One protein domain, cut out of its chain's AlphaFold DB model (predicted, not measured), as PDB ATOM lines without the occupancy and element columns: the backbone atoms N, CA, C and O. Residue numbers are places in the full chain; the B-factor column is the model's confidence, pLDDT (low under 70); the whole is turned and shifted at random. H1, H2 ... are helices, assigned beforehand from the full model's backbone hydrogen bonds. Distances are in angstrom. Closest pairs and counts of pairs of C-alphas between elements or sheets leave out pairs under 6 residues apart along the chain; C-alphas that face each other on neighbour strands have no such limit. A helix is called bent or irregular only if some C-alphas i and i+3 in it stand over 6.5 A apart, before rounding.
ATOM      1  N   PRO A 332       3.618 -47.814  47.524       90.94
ATOM      2  CA  PRO A 332       2.680 -48.948  47.590       90.94
ATOM      3  C   PRO A 332       1.805 -49.153  46.334       90.94
ATOM      4  O   PRO A 332       0.998 -50.085  46.291       90.94
ATOM      5  N   THR A 333       1.939 -48.300  45.312       90.75
ATOM      6  CA  THR A 333       1.096 -48.311  44.102       90.75
ATOM      7  C   THR A 333       1.144 -49.648  43.363       90.75
ATOM      8  O   THR A 333       0.107 -50.148  42.932       90.75
ATOM      9  N   LEU A 334       2.325 -50.265  43.264       92.88
ATOM     10  CA  LEU A 334       2.485 -51.572  42.620       92.88
ATOM     11  C   LEU A 334       1.702 -52.680  43.338       92.88
ATOM     12  O   LEU A 334       1.023 -53.475  42.692       92.88
ATOM     13  N   THR A 335       1.747 -52.728  44.671       91.81
ATOM     14  CA  THR A 335       0.952 -53.695  45.443       91.81
ATOM     15  C   THR A 335      -0.545 -53.455  45.263       91.81
ATOM     16  O   THR A 335      -1.293 -54.408  45.056       91.81
ATOM     17  N   ALA A 336      -0.991 -52.195  45.276       89.94
ATOM     18  CA  ALA A 336      -2.393 -51.862  45.024       89.94
ATOM     19  C   ALA A 336      -2.850 -52.314  43.626       89.94
ATOM     20  O   ALA A 336      -3.948 -52.845  43.486       89.94
ATOM     21  N   LEU A 337      -1.995 -52.174  42.608       92.25
ATOM     22  CA  LEU A 337      -2.251 -52.652  41.249       92.25
ATOM     23  C   LEU A 337      -2.477 -54.172  41.205       92.25
ATOM     24  O   LEU A 337      -3.476 -54.623  40.646       92.25
ATOM     25  N   TYR A 338      -1.617 -54.961  41.859       93.25
ATOM     26  CA  TYR A 338      -1.818 -56.410  41.976       93.25
ATOM     27  C   TYR A 338      -3.110 -56.759  42.720       93.25
ATOM     28  O   TYR A 338      -3.896 -57.571  42.238       93.25
ATOM     29  N   LEU A 339      -3.360 -56.130  43.870       91.69
ATOM     30  CA  LEU A 339      -4.572 -56.389  44.645       91.69
ATOM     31  C   LEU A 339      -5.839 -56.046  43.860       91.69
ATOM     32  O   LEU A 339      -6.820 -56.775  43.961       91.69
ATOM     33  N   TYR A 340      -5.827 -54.984  43.053       91.69
ATOM     34  CA  TYR A 340      -6.963 -54.651  42.198       91.69
ATOM     35  C   TYR A 340      -7.171 -55.682  41.086       91.69
ATOM     36  O   TYR A 340      -8.306 -56.072  40.830       91.69
ATOM     37  N   GLN A 341      -6.085 -56.125  40.443       91.50
ATOM     38  CA  GLN A 341      -6.142 -57.093  39.346       91.50
ATOM     39  C   GLN A 341      -6.704 -58.448  39.801       91.50
ATOM     40  O   GLN A 341      -7.457 -59.068  39.054       91.50
ATOM     41  N   TRP A 342      -6.340 -58.903  41.005       91.38
ATOM     42  CA  TRP A 342      -6.713 -60.229  41.514       91.38
ATOM     43  C   TRP A 342      -7.928 -60.213  42.447       91.38
ATOM     44  O   TRP A 342      -8.726 -61.146  42.436       91.38
ATOM     45  N   CYS A 343      -8.100 -59.150  43.237       92.19
ATOM     46  CA  CYS A 343      -9.132 -59.032  44.267       92.19
ATOM     47  C   CYS A 343      -9.865 -57.674  44.194       92.19
ATOM     48  O   CYS A 343      -9.891 -56.925  45.182       92.19
ATOM     49  N   PRO A 344     -10.507 -57.329  43.060       90.38
ATOM     50  CA  PRO A 344     -11.109 -56.008  42.863       90.38
ATOM     51  C   PRO A 344     -12.180 -55.683  43.911       90.38
ATOM     52  O   PRO A 344     -12.275 -54.542  44.358       90.38
ATOM     53  N   SER A 345     -12.954 -56.674  44.363       90.69
ATOM     54  CA  SER A 345     -13.999 -56.494  45.380       90.69
ATOM     55  C   SER A 345     -13.457 -55.995  46.722       90.69
ATOM     56  O   SER A 345     -14.140 -55.238  47.405       90.69
ATOM     57  N   LEU A 346     -12.221 -56.365  47.081       87.44
ATOM     58  CA  LEU A 346     -11.579 -55.908  48.317       87.44
ATOM     59  C   LEU A 346     -11.071 -54.471  48.188       87.44
ATOM     60  O   LEU A 346     -11.173 -53.687  49.132       87.44
ATOM     61  N   LEU A 347     -10.535 -54.107  47.019       87.88
ATOM     62  CA  LEU A 347      -9.889 -52.810  46.835       87.88
ATOM     63  C   LEU A 347     -10.853 -51.701  46.383       87.88
ATOM     64  O   LEU A 347     -10.602 -50.533  46.666       87.88
ATOM     65  N   ARG A 348     -11.982 -52.028  45.739       88.75
ATOM     66  CA  ARG A 348     -12.982 -51.040  45.283       88.75
ATOM     67  C   ARG A 348     -13.489 -50.109  46.399       88.75
ATOM     68  O   ARG A 348     -13.442 -48.898  46.186       88.75
ATOM     69  N   PRO A 349     -13.907 -50.592  47.590       89.50
ATOM     70  CA  PRO A 349     -14.337 -49.704  48.674       89.50
ATOM     71  C   PRO A 349     -13.210 -48.796  49.181       89.50
ATOM     72  O   PRO A 349     -13.442 -47.636  49.522       89.50
ATOM     73  N   VAL A 350     -11.974 -49.307  49.208       87.81
ATOM     74  CA  VAL A 350     -10.784 -48.537  49.594       87.81
ATOM     75  C   VAL A 350     -10.519 -47.430  48.572       87.81
ATOM     76  O   VAL A 350     -10.368 -46.271  48.952       87.81
ATOM     77  N   LEU A 351     -10.543 -47.759  47.278       87.25
ATOM     78  CA  LEU A 351     -10.367 -46.797  46.190       87.25
ATOM     79  C   LEU A 351     -11.481 -45.752  46.148       87.25
ATOM     80  O   LEU A 351     -11.183 -44.593  45.891       87.25
ATOM     81  N   ALA A 352     -12.726 -46.114  46.463       87.56
ATOM     82  CA  ALA A 352     -13.822 -45.152  46.566       87.56
ATOM     83  C   ALA A 352     -13.552 -44.101  47.661       87.56
ATOM     84  O   ALA A 352     -13.686 -42.903  47.416       87.56
ATOM     85  N   ARG A 353     -13.083 -44.531  48.842       87.81
ATOM     86  CA  ARG A 353     -12.701 -43.623  49.943       87.81
ATOM     87  C   ARG A 353     -11.474 -42.772  49.610       87.81
ATOM     88  O   ARG A 353     -11.422 -41.598  49.962       87.81
ATOM     89  N   ILE A 354     -10.472 -43.357  48.956       87.88
ATOM     90  CA  ILE A 354      -9.291 -42.625  48.474       87.88
ATOM     91  C   ILE A 354      -9.715 -41.608  47.408       87.88
ATOM     92  O   ILE A 354      -9.230 -40.481  47.412       87.88
ATOM     93  N   GLY A 355     -10.643 -41.977  46.527       87.88
ATOM     94  CA  GLY A 355     -11.146 -41.140  45.446       87.88
ATOM     95  C   GLY A 355     -11.821 -39.873  45.945       87.88
ATOM     96  O   GLY A 355     -11.434 -38.789  45.517       87.88
ATOM     97  N   THR A 356     -12.748 -39.980  46.899       88.38
ATOM     98  CA  THR A 356     -13.403 -38.797  47.485       88.38
ATOM     99  C   THR A 356     -12.396 -37.868  48.161       88.38
ATOM    100  O   THR A 356     -12.443 -36.655  47.961       88.38
ATOM    101  N   LYS A 357     -11.413 -38.424  48.883       88.12
ATOM    102  CA  LYS A 357     -10.319 -37.639  49.472       88.12
ATOM    103  C   LYS A 357      -9.463 -36.940  48.413       88.12
ATOM    104  O   LYS A 357      -9.187 -35.756  48.568       88.12
ATOM    105  N   ARG A 358      -9.078 -37.623  47.325       89.00
ATOM    106  CA  ARG A 358      -8.296 -37.009  46.232       89.00
ATOM    107  C   ARG A 358      -9.049 -35.883  45.545       89.00
ATOM    108  O   ARG A 358      -8.438 -34.864  45.257       89.00
ATOM    109  N   VAL A 359     -10.351 -36.044  45.312       89.81
ATOM    110  CA  VAL A 359     -11.189 -34.976  44.746       89.81
ATOM    111  C   VAL A 359     -11.199 -33.758  45.671       89.81
ATOM    112  O   VAL A 359     -10.991 -32.642  45.209       89.81
ATOM    113  N   ASN A 360     -11.345 -33.960  46.983       88.94
ATOM    114  CA  ASN A 360     -11.298 -32.859  47.947       88.94
ATOM    115  C   ASN A 360      -9.923 -32.172  48.004       88.94
ATOM    116  O   ASN A 360      -9.863 -30.951  48.101       88.94
ATOM    117  N   LEU A 361      -8.821 -32.930  47.927       87.38
ATOM    118  CA  LEU A 361      -7.466 -32.365  47.850       87.38
ATOM    119  C   LEU A 361      -7.265 -31.542  46.575       87.38
ATOM    120  O   LEU A 361      -6.726 -30.440  46.644       87.38
ATOM    121  N   TRP A 362      -7.741 -32.054  45.439       88.62
ATOM    122  CA  TRP A 362      -7.671 -31.367  44.152       88.62
ATOM    123  C   TRP A 362      -8.445 -30.047  44.174       88.62
ATOM    124  O   TRP A 362      -7.891 -29.020  43.802       88.62
ATOM    125  N   ARG A 363      -9.668 -30.039  44.726       88.06
ATOM    126  CA  ARG A 363     -10.463 -28.807  44.906       88.06
ATOM    127  C   ARG A 363      -9.776 -27.768  45.794       88.06
ATOM    128  O   ARG A 363     -10.029 -26.582  45.652       88.06
ATOM    129  N   ARG A 364      -8.913 -28.210  46.711       87.12
ATOM    130  CA  ARG A 364      -8.108 -27.348  47.591       87.12
ATOM    131  C   ARG A 364      -6.765 -26.939  46.979       87.12
ATOM    132  O   ARG A 364      -5.980 -26.296  47.665       87.12
ATOM    133  N   GLY A 365      -6.462 -27.362  45.750       83.62
ATOM    134  CA  GLY A 365      -5.187 -27.081  45.088       83.62
ATOM    135  C   GLY A 365      -3.967 -27.739  45.747       83.62
ATOM    136  O   GLY A 365      -2.845 -27.295  45.516       83.62
ATOM    137  N   LEU A 366      -4.162 -28.773  46.575       84.25
ATOM    138  CA  LEU A 366      -3.079 -29.458  47.287       84.25
ATOM    139  C   LEU A 366      -2.428 -30.552  46.423       84.25
ATOM    140  O   LEU A 366      -3.092 -31.186  45.600       84.25
ATOM    141  N   ASP A 367      -1.138 -30.826  46.651       81.44
ATOM    142  CA  ASP A 367      -0.414 -31.877  45.927       81.44
ATOM    143  C   ASP A 367      -0.969 -33.272  46.264       81.44
ATOM    144  O   ASP A 367      -0.932 -33.755  47.394       81.44
ATOM    145  N   LEU A 368      -1.460 -33.963  45.239       84.38
ATOM    146  CA  LEU A 368      -2.062 -35.289  45.361       84.38
ATOM    147  C   LEU A 368      -1.053 -36.392  45.710       84.38
ATOM    148  O   LEU A 368      -1.461 -37.465  46.163       84.38
ATOM    149  N   TYR A 369       0.235 -36.151  45.471       80.75
ATOM    150  CA  TYR A 369       1.318 -37.110  45.658       80.75
ATOM    151  C   TYR A 369       2.234 -36.748  46.828       80.75
ATOM    152  O   TYR A 369       3.183 -37.488  47.086       80.75
ATOM    153  N   ASN A 370       1.972 -35.669  47.566       81.62
ATOM    154  CA  ASN A 370       2.712 -35.359  48.783       81.62
ATOM    155  C   ASN A 370       1.990 -35.950  50.009       81.62
ATOM    156  O   ASN A 370       0.852 -35.559  50.278       81.62
ATOM    157  N   PRO A 371       2.609 -36.865  50.782       79.19
ATOM    158  CA  PRO A 371       1.993 -37.420  51.987       79.19
ATOM    159  C   PRO A 371       1.508 -36.364  52.992       79.19
ATOM    160  O   PRO A 371       0.482 -36.580  53.634       79.19
ATOM    161  N   SER A 372       2.180 -35.211  53.099       78.94
ATOM    162  CA  SER A 372       1.776 -34.141  54.025       78.94
ATOM    163  C   SER A 372       0.449 -33.481  53.637       78.94
ATOM    164  O   SER A 372      -0.312 -33.046  54.499       78.94
ATOM    165  N   SER A 373       0.102 -33.460  52.348       77.81
ATOM    166  CA  SER A 373      -1.190 -32.947  51.886       77.81
ATOM    167  C   SER A 373      -2.352 -33.807  52.387       77.81
ATOM    168  O   SER A 373      -3.434 -33.294  52.674       77.81
ATOM    169  N   TRP A 374      -2.122 -35.110  52.570       74.12
ATOM    170  CA  TRP A 374      -3.119 -36.040  53.096       74.12
ATOM    171  C   TRP A 374      -3.345 -35.885  54.604       74.12
ATOM    172  O   TRP A 374      -4.463 -36.121  55.066       74.12
ATOM    173  N   THR A 375      -2.325 -35.470  55.364       73.75
ATOM    174  CA  THR A 375      -2.438 -35.200  56.808       73.75
ATOM    175  C   THR A 375      -3.033 -33.820  57.081       73.75
ATOM    176  O   THR A 375      -3.972 -33.720  57.867       73.75
ATOM    177  N   ALA A 376      -2.605 -32.786  56.348       63.59
ATOM    178  CA  ALA A 376      -3.152 -31.428  56.458       63.59
ATOM    179  C   ALA A 376      -4.662 -31.375  56.154       63.59
ATOM    180  O   ALA A 376      -5.421 -30.604  56.748       63.59
ATOM    181  N   ALA A 377      -5.139 -32.229  55.244       59.16
ATOM    182  CA  ALA A 377      -6.568 -32.352  54.995       59.16
ATOM    183  C   ALA A 377      -7.337 -32.986  56.165       59.16
ATOM    184  O   ALA A 377      -8.471 -32.583  56.424       59.16
ATOM    185  N   ALA A 378      -6.731 -33.934  56.885       59.41
ATOM    186  CA  ALA A 378      -7.353 -34.589  58.033       59.41
ATOM    187  C   ALA A 378      -7.507 -33.636  59.234       59.41
ATOM    188  O   ALA A 378      -8.559 -33.634  59.872       59.41
ATOM    189  N   GLU A 379      -6.515 -32.779  59.488       56.50
ATOM    190  CA  GLU A 379      -6.539 -31.790  60.578       56.50
ATOM    191  C   GLU A 379      -7.669 -30.766  60.392       56.50
ATOM    192  O   GLU A 379      -8.496 -30.591  61.284       56.50
ATOM    193  N   SER A 380      -7.820 -30.213  59.182       52.31
ATOM    194  CA  SER A 380      -8.915 -29.276  58.862       52.31
ATOM    195  C   SER A 380     -10.327 -29.879  58.964       52.31
ATOM    196  O   SER A 380     -11.285 -29.164  59.241       52.31
ATOM    197  N   SER A 381     -10.481 -31.195  58.756       52.75
ATOM    198  CA  SER A 381     -11.790 -31.866  58.862       52.75
ATOM    199  C   SER A 381     -12.224 -32.146  60.306       52.75
ATOM    200  O   SER A 381     -13.413 -32.334  60.566       52.75
ATOM    201  N   ASN A 382     -11.275 -32.146  61.248       46.34
ATOM    202  CA  ASN A 382     -11.560 -32.303  62.674       46.34
ATOM    203  C   ASN A 382     -11.972 -30.985  63.348       46.34
ATOM    204  O   ASN A 382     -12.684 -31.031  64.348       46.34
ATOM    205  N   GLU A 383     -11.595 -29.822  62.807       46.31
ATOM    206  CA  GLU A 383     -12.022 -28.519  63.344       46.31
ATOM    207  C   GLU A 383     -13.457 -28.136  62.947       46.31
ATOM    208  O   GLU A 383     -14.116 -27.389  63.665       46.31
TER     209      GLU A 383
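This is residues 332 to 383 of the 388 residues of the protein "Hypothetical protein" of Amphiprora paludosa (UniProt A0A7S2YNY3). One long helix, H2, makes most of the length of this model, with a shorter helix at each of its ends, like an open bracket. H1 folds back at one end of H2 to make a V-shaped helical hairpin, and H3 stands at the other end about perpendicular to H2, with H1 and H3 far from each other. The printed part has 52 residues with three named helices, in the order H1, H2, H3, and no named strand; its class is all helix. It is loose, with a radius of gyration of the C-alphas of 12.7 A, and the C-alphas span 38 by 18 by 16 A.

H1 is residues 333 to 342, 14.5 A from first to last C-alpha, and begins with C-alpha 333 at (1.096, -48.311, 44.102). After one residue, Cys 343, H2 runs from Pro 344 to Arg 363, 27.3 A from first to last C-alpha. C-alpha 344 is at (-11.109, -56.008, 42.863). H2 has a kink of 30 degrees near residue 351, and it is irregular, but only just: C-alphas 346 and 349 are 6.8 A apart. H3 is residues 371 to 383, 20.1 A from first to last C-alpha, and ends with C-alpha 383 at (-12.022, -28.519, 63.344).

H1 and H2 form a helical hairpin. They touch, with the closest C-alphas, those of Tyr 340 and Leu 347, 5.8 A apart. Of H2, residues 346 to 348 alone touch H1. The two helices run opposite ways at a steep tilt of 41 degrees. H2 and H3 only just touch, with 3 pairs of C-alphas within 8 A. The closest are the C-alphas of Leu 361 and Ala 377, 7.2 A apart; H2 touches H3 with residue 361 alone, and H3 touches H2 with residues 373 to 377 alone. Their lines are about perpendicular, at 77 degrees. H1 and H3 are apart. In H1 every O i to N i+4 pair is within hydrogen-bond range; in H2 14 of 16 such pairs are, and in H3 7 of 9.

The outline is a rod, and the two C-alphas farthest apart, those of Trp 342 and Glu 383, are 38.9 A from each other. The printed part, residues 332 to 383, has no cut. The link from H1 to H2 is tight, the link from H2 to H3 is short, with 7 residues between the helices, and no link is long. The mean pLDDT of the printed part is 82.2, and residues 376 to 383 are under 70.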